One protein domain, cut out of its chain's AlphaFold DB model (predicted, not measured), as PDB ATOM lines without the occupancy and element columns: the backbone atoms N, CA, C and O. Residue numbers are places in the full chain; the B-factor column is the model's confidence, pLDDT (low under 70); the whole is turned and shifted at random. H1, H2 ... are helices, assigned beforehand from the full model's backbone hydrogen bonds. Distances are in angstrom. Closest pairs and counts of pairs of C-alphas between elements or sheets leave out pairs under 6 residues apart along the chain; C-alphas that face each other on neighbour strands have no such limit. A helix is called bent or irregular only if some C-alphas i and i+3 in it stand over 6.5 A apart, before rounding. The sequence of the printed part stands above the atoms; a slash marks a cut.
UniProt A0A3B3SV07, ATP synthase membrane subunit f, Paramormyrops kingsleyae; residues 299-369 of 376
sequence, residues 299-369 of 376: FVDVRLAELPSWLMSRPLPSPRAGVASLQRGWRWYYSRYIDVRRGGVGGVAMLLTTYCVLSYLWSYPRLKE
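This is residues 299 to 369 of the 376 residues of the protein "ATP synthase membrane subunit f" of Paramormyrops kingsleyae (UniProt A0A3B3SV07). Two long helices, H3 and H2, meet near their ends at residues 337 and 346 to 348 and open from there as a wide V with an empty middle. The short helix H1 lies past the other end of H2, away from that corner. The printed part has 71 residues with three named helices in the order H1, H2, H3 and no named strand; its class is all helix. It is extended, with a radius of gyration of the C-alphas of 17.7 A and spans of 48 by 37 by 24 A.

H3, residues 346 to 369, is 35.2 A long, from C-alpha 346 at (-39.311, -39.606, 18.343) to C-alpha 369 at (-60.754, -16.825, 2.219). It has a kink of 37 degrees near residue 363 and is only just irregular: C-alphas 362 and 365 are 6.8 A apart. H2, residues 319 to 337, is 26.2 A long. H1, residues 307 to 313, begins with C-alpha 307 at (-35.050, -19.743, -11.571).

H3 and H2 only just touch, with 3 pairs of C-alphas within 8 A, through residues 346 to 348 of H3 and residue 337 of H2 alone. Their closest C-alphas are those of Tyr 337 and Gly 347, 4.4 A apart. They run opposite ways at a steep tilt of 49 degrees. H1 is apart from both. In H1 and H2 every O i to N i+4 pair is within hydrogen-bond range; in H3 18 of 20 are.

The two C-alphas farthest apart, those of Ala 305 and Arg 342, are 48.9 A apart. Residues 352 to 369, which belong to H3, stand free. The link from H1 to H2 is tight, with 5 residues, and that from H2 to H3 is short, with 8. The printed part has no cut. Its mean pLDDT is 81.1, and residues 299, 316 to 317, 341 to 343 and 368 to 369 are under 70.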
ATOM      1  N   PHE A 299     -28.846 -25.548  -8.519       64.75
ATOM      2  CA  PHE A 299     -29.866 -24.619  -7.992       64.75
ATOM      3  C   PHE A 299     -29.287 -23.450  -7.167       64.75
ATOM      4  O   PHE A 299     -29.863 -22.371  -7.139       64.75
ATOM      5  N   VAL A 300     -28.139 -23.664  -6.515       74.75
ATOM      6  CA  VAL A 300     -27.432 -22.670  -5.690       74.75
ATOM      7  C   VAL A 300     -26.810 -21.537  -6.524       74.75
ATOM      8  O   VAL A 300     -26.714 -20.416  -6.039       74.75
ATOM      9  N   ASP A 301     -26.432 -21.803  -7.780       75.69
ATOM     10  CA  ASP A 301     -25.782 -20.832  -8.675       75.69
ATOM     11  C   ASP A 301     -26.771 -20.109  -9.613       75.69
ATOM     12  O   ASP A 301     -26.336 -19.393 -10.521       75.69
ATOM     13  N   VAL A 302     -28.082 -20.326  -9.452       75.44
ATOM     14  CA  VAL A 302     -29.133 -19.745 -10.304       75.44
ATOM     15  C   VAL A 302     -29.706 -18.499  -9.633       75.44
ATOM     16  O   VAL A 302     -30.232 -18.556  -8.521       75.44
ATOM     17  N   ARG A 303     -29.634 -17.350 -10.313       77.88
ATOM     18  CA  ARG A 303     -30.241 -16.101  -9.824       77.88
ATOM     19  C   ARG A 303     -31.765 -16.241  -9.815       77.88
ATOM     20  O   ARG A 303     -32.330 -16.834 -10.726       77.88
ATOM     21  N   LEU A 304     -32.458 -15.652  -8.835       76.75
ATOM     22  CA  LEU A 304     -33.907 -15.861  -8.655       76.75
ATOM     23  C   LEU A 304     -34.754 -15.491  -9.895       76.75
ATOM     24  O   LEU A 304     -35.787 -16.112 -10.124       76.75
ATOM     25  N   ALA A 305     -34.302 -14.539 -10.719       79.50
ATOM     26  CA  ALA A 305     -34.945 -14.178 -11.988       79.50
ATOM     27  C   ALA A 305     -34.794 -15.249 -13.094       79.50
ATOM     28  O   ALA A 305     -35.647 -15.361 -13.968       79.50
ATOM     29  N   GLU A 306     -33.732 -16.056 -13.040       78.94
ATOM     30  CA  GLU A 306     -33.438 -17.168 -13.959       78.94
ATOM     31  C   GLU A 306     -34.004 -18.506 -13.442       78.94
ATOM     32  O   GLU A 306     -34.038 -19.501 -14.163       78.94
ATOM     33  N   LEU A 307     -34.495 -18.546 -12.199       81.38
ATOM     34  CA  LEU A 307     -35.050 -19.743 -11.571       81.38
ATOM     35  C   LEU A 307     -36.220 -20.396 -12.342       81.38
ATOM     36  O   LEU A 307     -36.205 -21.624 -12.457       81.38
ATOM     37  N   PRO A 308     -37.222 -19.667 -12.888       75.44
ATOM     38  CA  PRO A 308     -38.320 -20.306 -13.617       75.44
ATOM     39  C   PRO A 308     -37.882 -20.855 -14.983       75.44
ATOM     40  O   PRO A 308     -38.309 -21.945 -15.362       75.44
ATOM     41  N   SER A 309     -36.998 -20.159 -15.707       77.69
ATOM     42  CA  SER A 309     -36.463 -20.638 -16.990       77.69
ATOM     43  C   SER A 309     -35.499 -21.812 -16.802       77.69
ATOM     44  O   SER A 309     -35.546 -22.763 -17.583       77.69
ATOM     45  N   TRP A 310     -34.705 -21.818 -15.727       80.50
ATOM     46  CA  TRP A 310     -33.930 -22.982 -15.291       80.50
ATOM     47  C   TRP A 310     -34.834 -24.172 -14.950       80.50
ATOM     48  O   TRP A 310     -34.602 -25.277 -15.439       80.50
ATOM     49  N   LEU A 311     -35.903 -23.953 -14.174       78.69
ATOM     50  CA  LEU A 311     -36.826 -25.012 -13.757       78.69
ATOM     51  C   LEU A 311     -37.575 -25.643 -14.942       78.69
ATOM     52  O   LEU A 311     -37.796 -26.851 -14.923       78.69
ATOM     53  N   MET A 312     -37.920 -24.860 -15.970       75.75
ATOM     54  CA  MET A 312     -38.511 -25.377 -17.216       75.75
ATOM     55  C   MET A 312     -37.485 -25.984 -18.184       75.75
ATOM     56  O   MET A 312     -37.835 -26.883 -18.943       75.75
ATOM     57  N   SER A 313     -36.226 -25.531 -18.162       76.00
ATOM     58  CA  SER A 313     -35.139 -26.144 -18.953       76.00
ATOM     59  C   SER A 313     -34.659 -27.464 -18.349       76.00
ATOM     60  O   SER A 313     -34.094 -28.304 -19.048       76.00
ATOM     61  N   ARG A 314     -34.891 -27.674 -17.049       73.44
ATOM     62  CA  ARG A 314     -34.631 -28.949 -16.391       73.44
ATOM     63  C   ARG A 314     -35.632 -29.997 -16.891       73.44
ATOM     64  O   ARG A 314     -36.835 -29.786 -16.732       73.44
ATOM     65  N   PRO A 315     -35.186 -31.152 -17.421       70.00
ATOM     66  CA  PRO A 315     -36.109 -32.229 -17.748       70.00
ATOM     67  C   PRO A 315     -36.805 -32.675 -16.460       70.00
ATOM     68  O   PRO A 315     -36.151 -33.162 -15.532       70.00
ATOM     69  N   LEU A 316     -38.127 -32.473 -16.393       65.31
ATOM     70  CA  LEU A 316     -38.940 -32.877 -15.247       65.31
ATOM     71  C   LEU A 316     -38.633 -34.350 -14.933       65.31
ATOM     72  O   LEU A 316     -38.732 -35.176 -15.846       65.31
ATOM     73  N   PRO A 317     -38.232 -34.698 -13.692       69.94
ATOM     74  CA  PRO A 317     -37.828 -36.058 -13.372       69.94
ATOM     75  C   PRO A 317     -38.923 -37.033 -13.788       69.94
ATOM     76  O   PRO A 317     -40.035 -36.960 -13.264       69.94
ATOM     77  N   SER A 318     -38.604 -37.924 -14.739       78.69
ATOM     78  CA  SER A 318     -39.543 -38.933 -15.245       78.69
ATOM     79  C   SER A 318     -40.289 -39.549 -14.061       78.69
ATOM     80  O   SER A 318     -39.625 -39.912 -13.085       78.69
ATOM     81  N   PRO A 319     -41.630 -39.674 -14.083       76.06
ATOM     82  CA  PRO A 319     -42.397 -40.027 -12.885       76.06
ATOM     83  C   PRO A 319     -41.910 -41.336 -12.246       76.06
ATOM     84  O   PRO A 319     -41.874 -41.467 -11.025       76.06
ATOM     85  N   ARG A 320     -41.399 -42.266 -13.062       79.06
ATOM     86  CA  ARG A 320     -40.755 -43.514 -12.623       79.06
ATOM     87  C   ARG A 320     -39.438 -43.292 -11.857       79.06
ATOM     88  O   ARG A 320     -39.181 -43.988 -10.880       79.06
ATOM     89  N   ALA A 321     -38.625 -42.317 -12.266       81.00
ATOM     90  CA  ALA A 321     -37.398 -41.908 -11.578       81.00
ATOM     91  C   ALA A 321     -37.686 -41.087 -10.305       81.00
ATOM     92  O   ALA A 321     -37.012 -41.288  -9.295       81.00
ATOM     93  N   GLY A 322     -38.714 -40.229 -10.319       85.69
ATOM     94  CA  GLY A 322     -39.190 -39.514  -9.128       85.69
ATOM     95  C   GLY A 322     -39.716 -40.464  -8.045       85.69
ATOM     96  O   GLY A 322     -39.341 -40.353  -6.880       85.69
ATOM     97  N   VAL A 323     -40.503 -41.475  -8.428       87.62
ATOM     98  CA  VAL A 323     -40.929 -42.540  -7.504       87.62
ATOM     99  C   VAL A 323     -39.731 -43.354  -6.998       87.62
ATOM    100  O   VAL A 323     -39.674 -43.669  -5.811       87.62
ATOM    101  N   ALA A 324     -38.740 -43.658  -7.842       87.25
ATOM    102  CA  ALA A 324     -37.545 -44.393  -7.419       87.25
ATOM    103  C   ALA A 324     -36.673 -43.613  -6.412       87.25
ATOM    104  O   ALA A 324     -36.162 -44.208  -5.457       87.25
ATOM    105  N   SER A 325     -36.516 -42.293  -6.575       86.12
ATOM    106  CA  SER A 325     -35.795 -41.461  -5.599       86.12
ATOM    107  C   SER A 325     -36.577 -41.324  -4.289       86.12
ATOM    108  O   SER A 325     -35.987 -41.493  -3.217       86.12
ATOM    109  N   LEU A 326     -37.902 -41.146  -4.358       88.25
ATOM    110  CA  LEU A 326     -38.779 -41.116  -3.186       88.25
ATOM    111  C   LEU A 326     -38.741 -42.440  -2.407       88.25
ATOM    112  O   LEU A 326     -38.553 -42.419  -1.194       88.25
ATOM    113  N   GLN A 327     -38.818 -43.594  -3.080       89.94
ATOM    114  CA  GLN A 327     -38.674 -44.909  -2.436       89.94
ATOM    115  C   GLN A 327     -37.311 -45.080  -1.751       89.94
ATOM    116  O   GLN A 327     -37.228 -45.694  -0.683       89.94
ATOM    117  N   ARG A 328     -36.232 -44.536  -2.331       90.50
ATOM    118  CA  ARG A 328     -34.891 -44.595  -1.730       90.50
ATOM    119  C   ARG A 328     -34.787 -43.713  -0.483       90.50
ATOM    120  O   ARG A 328     -34.238 -44.167   0.521       90.50
ATOM    121  N   GLY A 329     -35.368 -42.512  -0.516       88.44
ATOM    122  CA  GLY A 329     -35.510 -41.646   0.660       88.44
ATOM    123  C   GLY A 329     -36.385 -42.273   1.750       88.44
ATOM    124  O   GLY A 329     -36.007 -42.269   2.919       88.44
ATOM    125  N   TRP A 330     -37.500 -42.902   1.371       86.31
ATOM    126  CA  TRP A 330     -38.429 -43.567   2.289       86.31
ATOM    127  C   TRP A 330     -37.785 -44.741   3.035       86.31
ATOM    128  O   TRP A 330     -37.933 -44.851   4.250       86.31
ATOM    129  N   ARG A 331     -37.004 -45.586   2.343       87.38
ATOM    130  CA  ARG A 331     -36.243 -46.682   2.980       87.38
ATOM    131  C   ARG A 331     -35.203 -46.163   3.977       87.38
ATOM    132  O   ARG A 331     -35.071 -46.728   5.060       87.38
ATOM    133  N   TRP A 332     -34.499 -45.079   3.637       85.69
ATOM    134  CA  TRP A 332     -33.555 -44.426   4.550       85.69
ATOM    135  C   TRP A 332     -34.267 -43.836   5.776       85.69
ATOM    136  O   TRP A 332     -33.824 -44.047   6.904       85.69
ATOM    137  N   TYR A 333     -35.414 -43.177   5.574       82.69
ATOM    138  CA  TYR A 333     -36.244 -42.642   6.653       82.69
ATOM    139  C   TYR A 333     -36.749 -43.751   7.593       82.69
ATOM    140  O   TYR A 333     -36.565 -43.654   8.804       82.69
ATOM    141  N   TYR A 334     -37.303 -44.843   7.054       81.56
ATOM    142  CA  TYR A 334     -37.757 -45.992   7.849       81.56
ATOM    143  C   TYR A 334     -36.628 -46.577   8.708       81.56
ATOM    144  O   TYR A 334     -36.783 -46.705   9.922       81.56
ATOM    145  N   SER A 335     -35.464 -46.846   8.108       83.31
ATOM    146  CA  SER A 335     -34.289 -47.355   8.831       83.31
ATOM    147  C   SER A 335     -33.780 -46.388   9.913       83.31
ATOM    148  O   SER A 335     -33.226 -46.829  10.916       83.31
ATOM    149  N   ARG A 336     -33.988 -45.073   9.752       79.06
ATOM    150  CA  ARG A 336     -33.547 -44.059  10.720       79.06
ATOM    151  C   ARG A 336     -34.538 -43.809  11.863       79.06
ATOM    152  O   ARG A 336     -34.090 -43.466  12.955       79.06
ATOM    153  N   TYR A 337     -35.843 -43.948  11.617       71.25
ATOM    154  CA  TYR A 337     -36.896 -43.482  12.534       71.25
ATOM    155  C   TYR A 337     -37.869 -44.559  13.030       71.25
ATOM    156  O   TYR A 337     -38.476 -44.348  14.077       71.25
ATOM    157  N   ILE A 338     -38.015 -45.695  12.334       73.75
ATOM    158  CA  ILE A 338     -38.847 -46.822  12.793       73.75
ATOM    159  C   ILE A 338     -37.994 -47.969  13.351       73.75
ATOM    160  O   ILE A 338     -38.337 -48.529  14.389       73.75
ATOM    161  N   ASP A 339     -36.841 -48.260  12.735       70.94
ATOM    162  CA  ASP A 339     -35.956 -49.380  13.111       70.94
ATOM    163  C   ASP A 339     -35.007 -49.044  14.286       70.94
ATOM    164  O   ASP A 339     -33.858 -49.477  14.391       70.94
ATOM    165  N   VAL A 340     -35.499 -48.227  15.217       72.50
ATOM    166  CA  VAL A 340     -34.854 -48.020  16.513       72.50
ATOM    167  C   VAL A 340     -35.140 -49.236  17.392       72.50
ATOM    168  O   VAL A 340     -36.280 -49.458  17.792       72.50
ATOM    169  N   ARG A 341     -34.093 -49.984  17.776       68.06
ATOM    170  CA  ARG A 341     -34.127 -51.252  18.558       68.06
ATOM    171  C   ARG A 341     -34.830 -51.205  19.939       68.06
ATOM    172  O   ARG A 341     -34.739 -52.160  20.707       68.06
ATOM    173  N   ARG A 342     -35.491 -50.094  20.285       68.31
ATOM    174  CA  ARG A 342     -36.321 -49.868  21.483       68.31
ATOM    175  C   ARG A 342     -37.626 -49.085  21.209       68.31
ATOM    176  O   ARG A 342     -38.217 -48.576  22.152       68.31
ATOM    177  N   GLY A 343     -38.078 -48.967  19.954       65.81
ATOM    178  CA  GLY A 343     -39.392 -48.387  19.617       65.81
ATOM    179  C   GLY A 343     -39.576 -46.920  20.035       65.81
ATOM    180  O   GLY A 343     -40.624 -46.545  20.551       65.81
ATOM    181  N   GLY A 344     -38.538 -46.094  19.879       72.31
ATOM    182  CA  GLY A 344     -38.529 -44.712  20.366       72.31
ATOM    183  C   GLY A 344     -39.555 -43.805  19.676       72.31
ATOM    184  O   GLY A 344     -39.507 -43.612  18.462       72.31
ATOM    185  N   VAL A 345     -40.419 -43.164  20.472       79.62
ATOM    186  CA  VAL A 345     -41.538 -42.305  20.021       79.62
ATOM    187  C   VAL A 345     -41.104 -41.148  19.102       79.62
ATOM    188  O   VAL A 345     -41.906 -40.668  18.307       79.62
ATOM    189  N   GLY A 346     -39.835 -40.724  19.142       84.88
ATOM    190  CA  GLY A 346     -39.311 -39.606  18.343       84.88
ATOM    191  C   GLY A 346     -39.548 -39.718  16.829       84.88
ATOM    192  O   GLY A 346     -39.812 -38.704  16.188       84.88
ATOM    193  N   GLY A 347     -39.532 -40.929  16.256       84.19
ATOM    194  CA  GLY A 347     -39.876 -41.130  14.841       84.19
ATOM    195  C   GLY A 347     -41.347 -40.822  14.538       84.19
ATOM    196  O   GLY A 347     -41.655 -40.101  13.590       84.19
ATOM    197  N   VAL A 348     -42.251 -41.295  15.400       85.25
ATOM    198  CA  VAL A 348     -43.699 -41.042  15.308       85.25
ATOM    199  C   VAL A 348     -44.014 -39.563  15.555       85.25
ATOM    200  O   VAL A 348     -44.819 -38.983  14.832       85.25
ATOM    201  N   ALA A 349     -43.340 -38.923  16.515       89.12
ATOM    202  CA  ALA A 349     -43.498 -37.498  16.804       89.12
ATOM    203  C   ALA A 349     -43.057 -36.605  15.629       89.12
ATOM    204  O   ALA A 349     -43.736 -35.626  15.316       89.12
ATOM    205  N   MET A 350     -41.970 -36.957  14.934       88.19
ATOM    206  CA  MET A 350     -41.538 -36.251  13.721       88.19
ATOM    207  C   MET A 350     -42.540 -36.426  12.573       88.19
ATOM    208  O   MET A 350     -42.944 -35.432  11.973       88.19
ATOM    209  N   LEU A 351     -43.018 -37.653  12.332       89.00
ATOM    210  CA  LEU A 351     -44.110 -37.936  11.387       89.00
ATOM    211  C   LEU A 351     -45.367 -37.103  11.687       89.00
ATOM    212  O   LEU A 351     -45.903 -36.455  10.789       89.00
ATOM    213  N   LEU A 352     -45.810 -37.080  12.947       92.94
ATOM    214  CA  LEU A 352     -46.997 -36.344  13.389       92.94
ATOM    215  C   LEU A 352     -46.821 -34.825  13.245       92.94
ATOM    216  O   LEU A 352     -47.739 -34.142  12.796       92.94
ATOM    217  N   THR A 353     -45.631 -34.302  13.550       95.31
ATOM    218  CA  THR A 353     -45.296 -32.879  13.373       95.31
ATOM    219  C   THR A 353     -45.347 -32.490  11.894       95.31
ATOM    220  O   THR A 353     -45.995 -31.505  11.535       95.31
ATOM    221  N   THR A 354     -44.732 -33.289  11.014       95.00
ATOM    222  CA  THR A 354     -44.781 -33.068   9.558       95.00
ATOM    223  C   THR A 354     -46.205 -33.176   9.011       95.00
ATOM    224  O   THR A 354     -46.601 -32.345   8.196       95.00
ATOM    225  N   TYR A 355     -47.001 -34.142   9.481       94.12
ATOM    226  CA  TYR A 355     -48.410 -34.277   9.103       94.12
ATOM    227  C   TYR A 355     -49.245 -33.065   9.541       94.12
ATOM    228  O   TYR A 355     -50.029 -32.549   8.747       94.12
ATOM    229  N   CYS A 356     -49.036 -32.559  10.761       94.69
ATOM    230  CA  CYS A 356     -49.723 -31.372  11.270       94.69
ATOM    231  C   CYS A 356     -49.408 -30.128  10.419       94.69
ATOM    232  O   CYS A 356     -50.324 -29.434   9.977       94.69
ATOM    233  N   VAL A 357     -48.130 -29.901  10.087       95.19
ATOM    234  CA  VAL A 357     -47.708 -28.803   9.196       95.19
ATOM    235  C   VAL A 357     -48.275 -28.966   7.781       95.19
ATOM    236  O   VAL A 357     -48.760 -27.994   7.205       95.19
ATOM    237  N   LEU A 358     -48.272 -30.176   7.216       94.12
ATOM    238  CA  LEU A 358     -48.802 -30.429   5.870       94.12
ATOM    239  C   LEU A 358     -50.331 -30.256   5.806       94.12
ATOM    240  O   LEU A 358     -50.845 -29.660   4.860       94.12
ATOM    241  N   SER A 359     -51.047 -30.719   6.834       93.94
ATOM    242  CA  SER A 359     -52.492 -30.518   6.995       93.94
ATOM    243  C   SER A 359     -52.837 -29.033   7.167       93.94
ATOM    244  O   SER A 359     -53.779 -28.538   6.541       93.94
ATOM    245  N   TYR A 360     -52.022 -28.288   7.922       91.44
ATOM    246  CA  TYR A 360     -52.136 -26.835   8.027       91.44
ATOM    247  C   TYR A 360     -51.905 -26.147   6.673       91.44
ATOM    248  O   TYR A 360     -52.712 -25.307   6.292       91.44
ATOM    249  N   LEU A 361     -50.893 -26.544   5.892       92.94
ATOM    250  CA  LEU A 361     -50.652 -26.007   4.541       92.94
ATOM    251  C   LEU A 361     -51.812 -26.288   3.568       92.94
ATOM    252  O   LEU A 361     -52.165 -25.406   2.788       92.94
ATOM    253  N   TRP A 362     -52.430 -27.473   3.621       90.75
ATOM    254  CA  TRP A 362     -53.605 -27.798   2.792       90.75
ATOM    255  C   TRP A 362     -54.873 -27.064   3.262       90.75
ATOM    256  O   TRP A 362     -55.730 -26.699   2.455       90.75
ATOM    257  N   SER A 363     -54.997 -26.815   4.566       87.62
ATOM    258  CA  SER A 363     -56.109 -26.054   5.153       87.62
ATOM    259  C   SER A 363     -55.939 -24.539   4.997       87.62
ATOM    260  O   SER A 363     -56.928 -23.809   4.980       87.62
ATOM    261  N   TYR A 364     -54.703 -24.061   4.822       85.31
ATOM    262  CA  TYR A 364     -54.355 -22.649   4.688       85.31
ATOM    263  C   TYR A 364     -55.145 -21.888   3.613       85.31
ATOM    264  O   TYR A 364     -55.620 -20.808   3.952       85.31
ATOM    265  N   PRO A 365     -55.361 -22.384   2.371       82.50
ATOM    266  CA  PRO A 365     -56.236 -21.704   1.411       82.50
ATOM    267  C   PRO A 365     -57.649 -21.453   1.961       82.50
ATOM    268  O   PRO A 365     -58.137 -20.336   1.827       82.50
ATOM    269  N   ARG A 366     -58.246 -22.419   2.677       73.94
ATOM    270  CA  ARG A 366     -59.586 -22.269   3.281       73.94
ATOM    271  C   ARG A 366     -59.600 -21.178   4.360       73.94
ATOM    272  O   ARG A 366     -60.469 -20.320   4.361       73.94
ATOM    273  N   LEU A 367     -58.579 -21.146   5.223       71.75
ATOM    274  CA  LEU A 367     -58.406 -20.080   6.228       71.75
ATOM    275  C   LEU A 367     -58.045 -18.711   5.615       71.75
ATOM    276  O   LEU A 367     -58.103 -17.689   6.304       71.75
ATOM    277  N   LYS A 368     -57.624 -18.666   4.346       66.19
ATOM    278  CA  LYS A 368     -57.234 -17.424   3.667       66.19
ATOM    279  C   LYS A 368     -58.432 -16.677   3.079       66.19
ATOM    280  O   LYS A 368     -58.362 -15.457   2.954       66.19
ATOM    281  N   GLU A 369     -59.510 -17.389   2.760       66.06
ATOM    282  CA  GLU A 369     -60.754 -16.825   2.219       66.06
ATOM    283  C   GLU A 369     -61.481 -15.947   3.258       66.06
ATOM    284  O   GLU A 369     -61.986 -14.882   2.917       66.06
TER     285      GLU A 369